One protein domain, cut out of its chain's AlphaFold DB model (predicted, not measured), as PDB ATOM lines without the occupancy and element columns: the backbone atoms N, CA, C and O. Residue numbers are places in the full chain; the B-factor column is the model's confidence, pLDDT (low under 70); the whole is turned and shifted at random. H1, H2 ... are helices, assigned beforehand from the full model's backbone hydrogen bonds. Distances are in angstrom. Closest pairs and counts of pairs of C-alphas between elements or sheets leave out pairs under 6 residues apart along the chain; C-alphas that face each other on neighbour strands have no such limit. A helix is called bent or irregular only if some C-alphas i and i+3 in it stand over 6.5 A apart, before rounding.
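What this domain is: This is residues 2 to 64 of the 69 residues of an uncharacterized protein of Methanosarcina sp. Ant1 (UniProt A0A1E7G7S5). A long helix, H3, sticks out as an arm with its residues 52 to 64, while the short helix H2 packs on residues 47 to 51 of H3 and a small helix, H1, sits away from both toward the other end of the domain. Between H1 and H2 the long unnamed stretch of residues 9 to 31 folds back on itself, tied by a short antiparallel pairing of residues 17 to 18 with residues 24 to 25. The printed part has 63 residues with three named helices, in the order H1, H2, H3, and no named strand; its class is all helix. The whole is loose, with a radius of gyration of the C-alphas of 14.1 A, and flat, spanning 43 by 33 by 16 A.

Where its parts are: Start with the longest helix, H3, residues 44 to 64: find C-alpha 44 at (348.428, 189.956, 304.859), and from there the helix runs 30.3 A to C-alpha 64 at (330.429, 169.258, 292.020). Before it comes H2, residues 32 to 39, 12.0 A from first to last C-alpha. H2 is only just irregular: C-alphas 33 and 36 are 6.8 A apart. Nearest the start of the printed part is H1, residues 2 to 8, which begins at C-alpha 2 at (327.623, 206.157, 301.988) and is 10.0 A long. Between H1 and H2, look for the turn of the unnamed stretch near C-alpha 20 at (354.360, 197.507, 312.318).

How they stand to each other: H3 touches H2 with residues 47 to 51 alone, and the closest C-alphas of the two, those of Pro 37 and Ala 47, are 6.6 A apart. Their lines stand at a steep tilt of 47 degrees, and they run opposite ways. Their centres are 14.6 A apart. H1 is apart from H2 and apart from H3. Along the backbone, every pair of O i and N i+4 is within hydrogen-bond range in H1 and H3; in H2, 2 of 4 are.

The domain as a whole: The two C-alphas farthest apart, those of Lys 9 and Leu 64, are 42.7 A from each other. Set aside residues 52 to 64 of H3, which stand free, and the body of 50 residues spans 32 by 22 by 15 A. Reading from residue 2 to residue 64, you meet no cut in the printed part. The link from H1 to H2, with 23 residues, is long, and the link from H2 to H3, with 4 residues, is tight. The B-factor column of this predicted model gives a mean pLDDT of 88.5 for the printed part; residue 14 is the one residue under 70.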
ATOM      1  N   TYR A   2     327.187 204.861 301.430       72.56
ATOM      2  CA  TYR A   2     327.623 206.157 301.988       72.56
ATOM      3  C   TYR A   2     326.875 206.590 303.265       72.56
ATOM      4  O   TYR A   2     327.507 206.952 304.252       72.56
ATOM      5  N   VAL A   3     325.540 206.472 303.289       80.12
ATOM      6  CA  VAL A   3     324.717 206.818 304.468       80.12
ATOM      7  C   VAL A   3     325.073 205.953 305.686       80.12
ATOM      8  O   VAL A   3     325.292 206.480 306.773       80.12
ATOM      9  N   TYR A   4     325.221 204.638 305.493       81.56
ATOM     10  CA  TYR A   4     325.637 203.702 306.545       81.56
ATOM     11  C   TYR A   4     327.056 204.001 307.059       81.56
ATOM     12  O   TYR A   4     327.296 204.000 308.263       81.56
ATOM     13  N   TRP A   5     327.988 204.337 306.160       78.19
ATOM     14  CA  TRP A   5     329.344 204.764 306.520       78.19
ATOM     15  C   TRP A   5     329.364 206.030 307.371       78.19
ATOM     16  O   TRP A   5     330.059 206.077 308.387       78.19
ATOM     17  N   LYS A   6     328.569 207.029 306.975       78.44
ATOM     18  CA  LYS A   6     328.442 208.298 307.696       78.44
ATOM     19  C   LYS A   6     327.845 208.090 309.089       78.44
ATOM     20  O   LYS A   6     328.332 208.683 310.046       78.44
ATOM     21  N   ALA A   7     326.855 207.205 309.218       84.44
ATOM     22  CA  ALA A   7     326.234 206.868 310.500       84.44
ATOM     23  C   ALA A   7     327.193 206.133 311.458       84.44
ATOM     24  O   ALA A   7     327.270 206.475 312.635       84.44
ATOM     25  N   LYS A   8     327.970 205.163 310.954       81.00
ATOM     26  CA  LYS A   8     328.957 204.392 311.738       81.00
ATOM     27  C   LYS A   8     330.266 205.144 312.023       81.00
ATOM     28  O   LYS A   8     331.105 204.604 312.738       81.00
ATOM     29  N   LYS A   9     330.449 206.358 311.479       80.62
ATOM     30  CA  LYS A   9     331.676 207.171 311.594       80.62
ATOM     31  C   LYS A   9     332.946 206.412 311.180       80.62
ATOM     32  O   LYS A   9     333.997 206.572 311.795       80.62
ATOM     33  N   TYR A  10     332.857 205.577 310.141       81.25
ATOM     34  CA  TYR A  10     334.038 204.869 309.648       81.25
ATOM     35  C   TYR A  10     335.058 205.854 309.053       81.25
ATOM     36  O   TYR A  10     334.665 206.805 308.367       81.25
ATOM     37  N   PRO A  11     336.363 205.636 309.290       79.00
ATOM     38  CA  PRO A  11     337.397 206.498 308.740       79.00
ATOM     39  C   PRO A  11     337.427 206.371 307.210       79.00
ATOM     40  O   PRO A  11     337.246 205.284 306.661       79.00
ATOM     41  N   HIS A  12     337.671 207.483 306.509       71.06
ATOM     42  CA  HIS A  12     337.709 207.565 305.037       71.06
ATOM     43  C   HIS A  12     338.987 206.958 304.426       71.06
ATOM     44  O   HIS A  12     339.537 207.456 303.446       71.06
ATOM     45  N   VAL A  13     339.482 205.868 305.007       79.44
ATOM     46  CA  VAL A  13     340.684 205.181 304.543       79.44
ATOM     47  C   VAL A  13     340.252 203.989 303.697       79.44
ATOM     48  O   VAL A  13     339.475 203.140 304.134       79.44
ATOM     49  N   LYS A  14     340.721 203.954 302.447       69.25
ATOM     50  CA  LYS A  14     340.396 202.880 301.494       69.25
ATOM     51  C   LYS A  14     341.244 201.623 301.705       69.25
ATOM     52  O   LYS A  14     340.792 200.528 301.370       69.25
ATOM     53  N   PHE A  15     342.452 201.788 302.236       75.94
ATOM     54  CA  PHE A  15     343.427 200.719 302.420       75.94
ATOM     55  C   PHE A  15     343.638 200.416 303.902       75.94
ATOM     56  O   PHE A  15     343.546 201.304 304.748       75.94
ATOM     57  N   GLY A  16     343.896 199.145 304.203       81.25
ATOM     58  CA  GLY A  16     344.487 198.764 305.479       81.25
ATOM     59  C   GLY A  16     345.938 199.231 305.550       81.25
ATOM     60  O   GLY A  16     346.531 199.593 304.532       81.25
ATOM     61  N   ARG A  17     346.496 199.234 306.753       85.75
ATOM     62  CA  ARG A  17     347.904 199.541 307.002       85.75
ATOM     63  C   ARG A  17     348.556 198.382 307.734       85.75
ATOM     64  O   ARG A  17     347.878 197.638 308.437       85.75
ATOM     65  N   ASP A  18     349.865 198.262 307.601       86.56
ATOM     66  CA  ASP A  18     350.628 197.430 308.519       86.56
ATOM     67  C   ASP A  18     350.684 198.131 309.882       86.56
ATOM     68  O   ASP A  18     350.949 199.335 309.969       86.56
ATOM     69  N   ARG A  19     350.393 197.380 310.942       83.62
ATOM     70  CA  ARG A  19     350.508 197.830 312.332       83.62
ATOM     71  C   ARG A  19     351.964 198.046 312.766       83.62
ATOM     72  O   ARG A  19     352.194 198.720 313.766       83.62
ATOM     73  N   GLY A  20     352.923 197.494 312.022       84.75
ATOM     74  CA  GLY A  20     354.360 197.507 312.318       84.75
ATOM     75  C   GLY A  20     354.903 196.130 312.710       84.75
ATOM     76  O   GLY A  20     356.092 195.880 312.549       84.75
ATOM     77  N   ASP A  21     354.023 195.218 313.134       85.88
ATOM     78  CA  ASP A  21     354.355 193.837 313.508       85.88
ATOM     79  C   ASP A  21     354.028 192.826 312.386       85.88
ATOM     80  O   ASP A  21     353.984 191.615 312.613       85.88
ATOM     81  N   GLY A  22     353.722 193.307 311.172       85.75
ATOM     82  CA  GLY A  22     353.275 192.492 310.036       85.75
ATOM     83  C   GLY A  22     351.791 192.104 310.084       85.75
ATOM     84  O   GLY A  22     351.308 191.371 309.215       85.75
ATOM     85  N   ILE A  23     351.059 192.580 311.096       90.25
ATOM     86  CA  ILE A  23     349.608 192.419 311.224       90.25
ATOM     87  C   ILE A  23     348.902 193.500 310.409       90.25
ATOM     88  O   ILE A  23     349.194 194.691 310.521       90.25
ATOM     89  N   LEU A  24     347.925 193.069 309.617       90.50
ATOM     90  CA  LEU A  24     347.133 193.928 308.757       90.50
ATOM     91  C   LEU A  24     346.018 194.604 309.567       90.50
ATOM     92  O   LEU A  24     345.034 193.968 309.937       90.50
ATOM     93  N   GLU A  25     346.157 195.904 309.818       89.88
ATOM     94  CA  GLU A  25     345.132 196.740 310.448       89.88
ATOM     95  C   GLU A  25     344.174 197.304 309.401       89.88
ATOM     96  O   GLU A  25     344.585 197.927 308.418       89.88
ATOM     97  N   VAL A  26     342.870 197.124 309.621       89.38
ATOM     98  CA  VAL A  26     341.857 197.406 308.598       89.38
ATOM     99  C   VAL A  26     340.801 198.374 309.131       89.38
ATOM    100  O   VAL A  26     340.330 198.228 310.257       89.38
ATOM    101  N   PRO A  27     340.402 199.387 308.343       86.81
ATOM    102  CA  PRO A  27     339.596 200.497 308.853       86.81
ATOM    103  C   PRO A  27     338.125 200.137 309.104       86.81
ATOM    104  O   PRO A  27     337.441 200.820 309.865       86.81
ATOM    105  N   ASN A  28     337.600 199.119 308.416       87.69
ATOM    106  CA  ASN A  28     336.208 198.685 308.516       87.69
ATOM    107  C   ASN A  28     336.015 197.273 307.918       87.69
ATOM    108  O   ASN A  28     336.749 196.904 307.001       87.69
ATOM    109  N   PRO A  29     334.988 196.519 308.349       89.56
ATOM    110  CA  PRO A  29     334.713 195.164 307.864       89.56
ATOM    111  C   PRO A  29     333.753 195.127 306.659       89.56
ATOM    112  O   PRO A  29     333.031 194.150 306.484       89.56
ATOM    113  N   LEU A  30     333.651 196.187 305.844       87.25
ATOM    114  CA  LEU A  30     332.552 196.278 304.863       87.25
ATOM    115  C   LEU A  30     332.736 195.450 303.594       87.25
ATOM    116  O   LEU A  30     331.769 195.220 302.873       87.25
ATOM    117  N   THR A  31     333.957 195.024 303.295       87.75
ATOM    118  CA  THR A  31     334.213 194.110 302.178       87.75
ATOM    119  C   THR A  31     334.655 192.768 302.723       87.75
ATOM    120  O   THR A  31     335.388 192.740 303.708       87.75
ATOM    121  N   LEU A  32     334.290 191.678 302.049       89.50
ATOM    122  CA  LEU A  32     334.560 190.307 302.493       89.50
ATOM    123  C   LEU A  32     336.024 190.072 302.903       89.50
ATOM    124  O   LEU A  32     336.285 189.547 303.981       89.50
ATOM    125  N   LYS A  33     336.976 190.567 302.101       87.62
ATOM    126  CA  LYS A  33     338.418 190.474 302.390       87.62
ATOM    127  C   LYS A  33     338.846 191.119 303.714       87.62
ATOM    128  O   LYS A  33     339.868 190.741 304.271       87.62
ATOM    129  N   TRP A  34     338.079 192.089 304.210       90.62
ATOM    130  CA  TRP A  34     338.368 192.819 305.443       90.62
ATOM    131  C   TRP A  34     337.679 192.231 306.670       90.62
ATOM    132  O   TRP A  34     338.059 192.578 307.777       90.62
ATOM    133  N   VAL A  35     336.703 191.334 306.503       92.62
ATOM    134  CA  VAL A  35     335.946 190.775 307.634       92.62
ATOM    135  C   VAL A  35     336.879 190.032 308.591       92.62
ATOM    136  O   VAL A  35     336.914 190.342 309.775       92.62
ATOM    137  N   LEU A  36     337.683 189.104 308.073       91.88
ATOM    138  CA  LEU A  36     338.640 188.320 308.858       91.88
ATOM    139  C   LEU A  36     339.675 189.184 309.607       91.88
ATOM    140  O   LEU A  36     339.715 189.104 310.834       91.88
ATOM    141  N   PRO A  37     340.470 190.034 308.929       92.94
ATOM    142  CA  PRO A  37     341.475 190.858 309.605       92.94
ATOM    143  C   PRO A  37     340.882 191.977 310.480       92.94
ATOM    144  O   PRO A  37     341.597 192.558 311.284       92.94
ATOM    145  N   TYR A  38     339.587 192.303 310.357       91.62
ATOM    146  CA  TYR A  38     338.942 193.274 311.251       91.62
ATOM    147  C   TYR A  38     338.646 192.697 312.637       91.62
ATOM    148  O   TYR A  38     338.698 193.427 313.624       91.62
ATOM    149  N   TYR A  39     338.323 191.403 312.721       91.94
ATOM    150  CA  TYR A  39     338.001 190.743 313.992       91.94
ATOM    151  C   TYR A  39     339.186 189.979 314.596       91.94
ATOM    152  O   TYR A  39     339.186 189.721 315.798       91.94
ATOM    153  N   PHE A  40     340.196 189.634 313.793       92.38
ATOM    154  CA  PHE A  40     341.354 188.850 314.221       92.38
ATOM    155  C   PHE A  40     342.668 189.488 313.766       92.38
ATOM    156  O   PHE A  40     342.756 190.035 312.672       92.38
ATOM    157  N   ASN A  41     343.718 189.341 314.578       92.50
ATOM    158  CA  ASN A  41     345.066 189.778 314.218       92.50
ATOM    159  C   ASN A  41     345.658 188.817 313.182       92.50
ATOM    160  O   ASN A  41     346.181 187.760 313.535       92.50
ATOM    161  N   LEU A  42     345.555 189.180 311.905       92.00
ATOM    162  CA  LEU A  42     346.050 188.383 310.788       92.00
ATOM    163  C   LEU A  42     347.091 189.155 309.989       92.00
ATOM    164  O   LEU A  42     346.968 190.357 309.764       92.00
ATOM    165  N   THR A  43     348.095 188.435 309.509       93.19
ATOM    166  CA  THR A  43     349.029 188.956 308.507       93.19
ATOM    167  C   THR A  43     348.358 189.040 307.135       93.19
ATOM    168  O   THR A  43     347.388 188.327 306.848       93.19
ATOM    169  N   GLU A  44     348.916 189.853 306.240       90.62
ATOM    170  CA  GLU A  44     348.428 189.956 304.859       90.62
ATOM    171  C   GLU A  44     348.431 188.598 304.138       90.62
ATOM    172  O   GLU A  44     347.463 188.247 303.457       90.62
ATOM    173  N   LYS A  45     349.471 187.781 304.354       92.94
ATOM    174  CA  LYS A  45     349.566 186.430 303.779       92.94
ATOM    175  C   LYS A  45     348.443 185.523 304.272       92.94
ATOM    176  O   LYS A  45     347.818 184.839 303.468       92.94
ATOM    177  N   GLN A  46     348.158 185.528 305.575       93.88
ATOM    178  CA  GLN A  46     347.080 184.716 306.150       93.88
ATOM    179  C   GLN A  46     345.705 185.144 305.629       93.88
ATOM    180  O   GLN A  46     344.920 184.292 305.217       93.88
ATOM    181  N   ALA A  47     345.430 186.451 305.592       93.38
ATOM    182  CA  ALA A  47     344.180 186.974 305.044       93.38
ATOM    183  C   ALA A  47     344.019 186.609 303.556       93.38
ATOM    184  O   ALA A  47     342.942 186.198 303.123       93.38
ATOM    185  N   THR A  48     345.106 186.682 302.786       94.50
ATOM    186  CA  THR A  48     345.129 186.313 301.364       94.50
ATOM    187  C   THR A  48     344.870 184.822 301.160       94.50
ATOM    188  O   THR A  48     344.006 184.454 300.365       94.50
ATOM    189  N   TYR A  49     345.546 183.950 301.915       96.94
ATOM    190  CA  TYR A  49     345.298 182.509 301.846       96.94
ATOM    191  C   TYR A  49     343.869 182.143 302.241       96.94
ATOM    192  O   TYR A  49     343.269 181.294 301.589       96.94
ATOM    193  N   ALA A  50     343.284 182.813 303.238       95.69
ATOM    194  CA  ALA A  50     341.885 182.600 303.592       95.69
ATOM    195  C   ALA A  50     340.936 182.920 302.420       95.69
ATOM    196  O   ALA A  50     339.993 182.171 302.172       95.69
ATOM    197  N   MET A  51     341.202 183.989 301.658       96.69
ATOM    198  CA  MET A  51     340.415 184.328 300.463       96.69
ATOM    199  C   MET A  51     340.607 183.321 299.329       96.69
ATOM    200  O   MET A  51     339.631 182.966 298.663       96.69
ATOM    201  N   PHE A  52     341.827 182.819 299.128       97.12
ATOM    202  CA  PHE A  52     342.069 181.746 298.167       97.12
ATOM    203  C   PHE A  52     341.344 180.462 298.562       97.12
ATOM    204  O   PHE A  52     340.639 179.912 297.727       97.12
ATOM    205  N   LEU A  53     341.422 180.031 299.825       96.69
ATOM    206  CA  LEU A  53     340.710 178.844 300.311       96.69
ATOM    207  C   LEU A  53     339.197 178.970 300.131       96.69
ATOM    208  O   LEU A  53     338.557 178.041 299.639       96.69
ATOM    209  N   LEU A  54     338.633 180.131 300.475       96.44
ATOM    210  CA  LEU A  54     337.214 180.411 300.274       96.44
ATOM    211  C   LEU A  54     336.832 180.326 298.791       96.44
ATOM    212  O   LEU A  54     335.832 179.704 298.439       96.44
ATOM    213  N   THR A  55     337.646 180.918 297.918       96.81
ATOM    214  CA  THR A  55     337.421 180.896 296.466       96.81
ATOM    215  C   THR A  55     337.518 179.475 295.922       96.81
ATOM    216  O   THR A  55     336.608 179.021 295.238       96.81
ATOM    217  N   SER A  56     338.574 178.741 296.275       97.19
ATOM    218  CA  SER A  56     338.775 177.349 295.876       97.19
ATOM    219  C   SER A  56     337.623 176.459 296.326       97.19
ATOM    220  O   SER A  56     337.163 175.639 295.538       97.19
ATOM    221  N   PHE A  57     337.108 176.649 297.544       96.81
ATOM    222  CA  PHE A  57     335.931 175.933 298.029       96.81
ATOM    223  C   PHE A  57     334.719 176.150 297.115       96.81
ATOM    224  O   PHE A  57     334.126 175.179 296.650       96.81
ATOM    225  N   PHE A  58     334.390 177.401 296.779       95.81
ATOM    226  CA  PHE A  58     333.279 177.688 295.865       95.81
ATOM    227  C   PHE A  58     333.536 177.212 294.433       95.81
ATOM    228  O   PHE A  58     332.603 176.748 293.782       95.81
ATOM    229  N   CYS A  59     334.776 177.265 293.944       95.31
ATOM    230  CA  CYS A  59     335.130 176.708 292.638       95.31
ATOM    231  C   CYS A  59     334.913 175.189 292.597       95.31
ATOM    232  O   CYS A  59     334.317 174.687 291.649       95.31
ATOM    233  N   ILE A  60     335.345 174.464 293.633       95.94
ATOM    234  CA  ILE A  60     335.127 173.016 293.748       95.94
ATOM    235  C   ILE A  60     333.629 172.716 293.824       95.94
ATOM    236  O   ILE A  60     333.140 171.856 293.094       95.94
ATOM    237  N   LEU A  61     332.879 173.454 294.647       94.12
ATOM    238  CA  LEU A  61     331.426 173.306 294.715       94.12
ATOM    239  C   LEU A  61     330.751 173.570 293.367       94.12
ATOM    240  O   LEU A  61     329.840 172.837 293.009       94.12
ATOM    241  N   GLY A  62     331.205 174.565 292.604       92.12
ATOM    242  CA  GLY A  62     330.671 174.855 291.272       92.12
ATOM    243  C   GLY A  62     330.892 173.725 290.263       92.12
ATOM    244  O   GLY A  62     330.089 173.565 289.351       92.12
ATOM    245  N   ILE A  63     331.946 172.921 290.435       91.62
ATOM    246  CA  ILE A  63     332.180 171.716 289.625       91.62
ATOM    247  C   ILE A  63     331.286 170.562 290.100       91.62
ATOM    248  O   ILE A  63     330.741 169.824 289.282       91.62
ATOM    249  N   LEU A  64     331.147 170.388 291.418       92.62
ATOM    250  CA  LEU A  64     330.429 169.258 292.020       92.62
ATOM    251  C   LEU A  64     328.907 169.409 292.003       92.62
ATOM    252  O   LEU A  64     328.193 168.407 292.003       92.62
TER     253      LEU A  64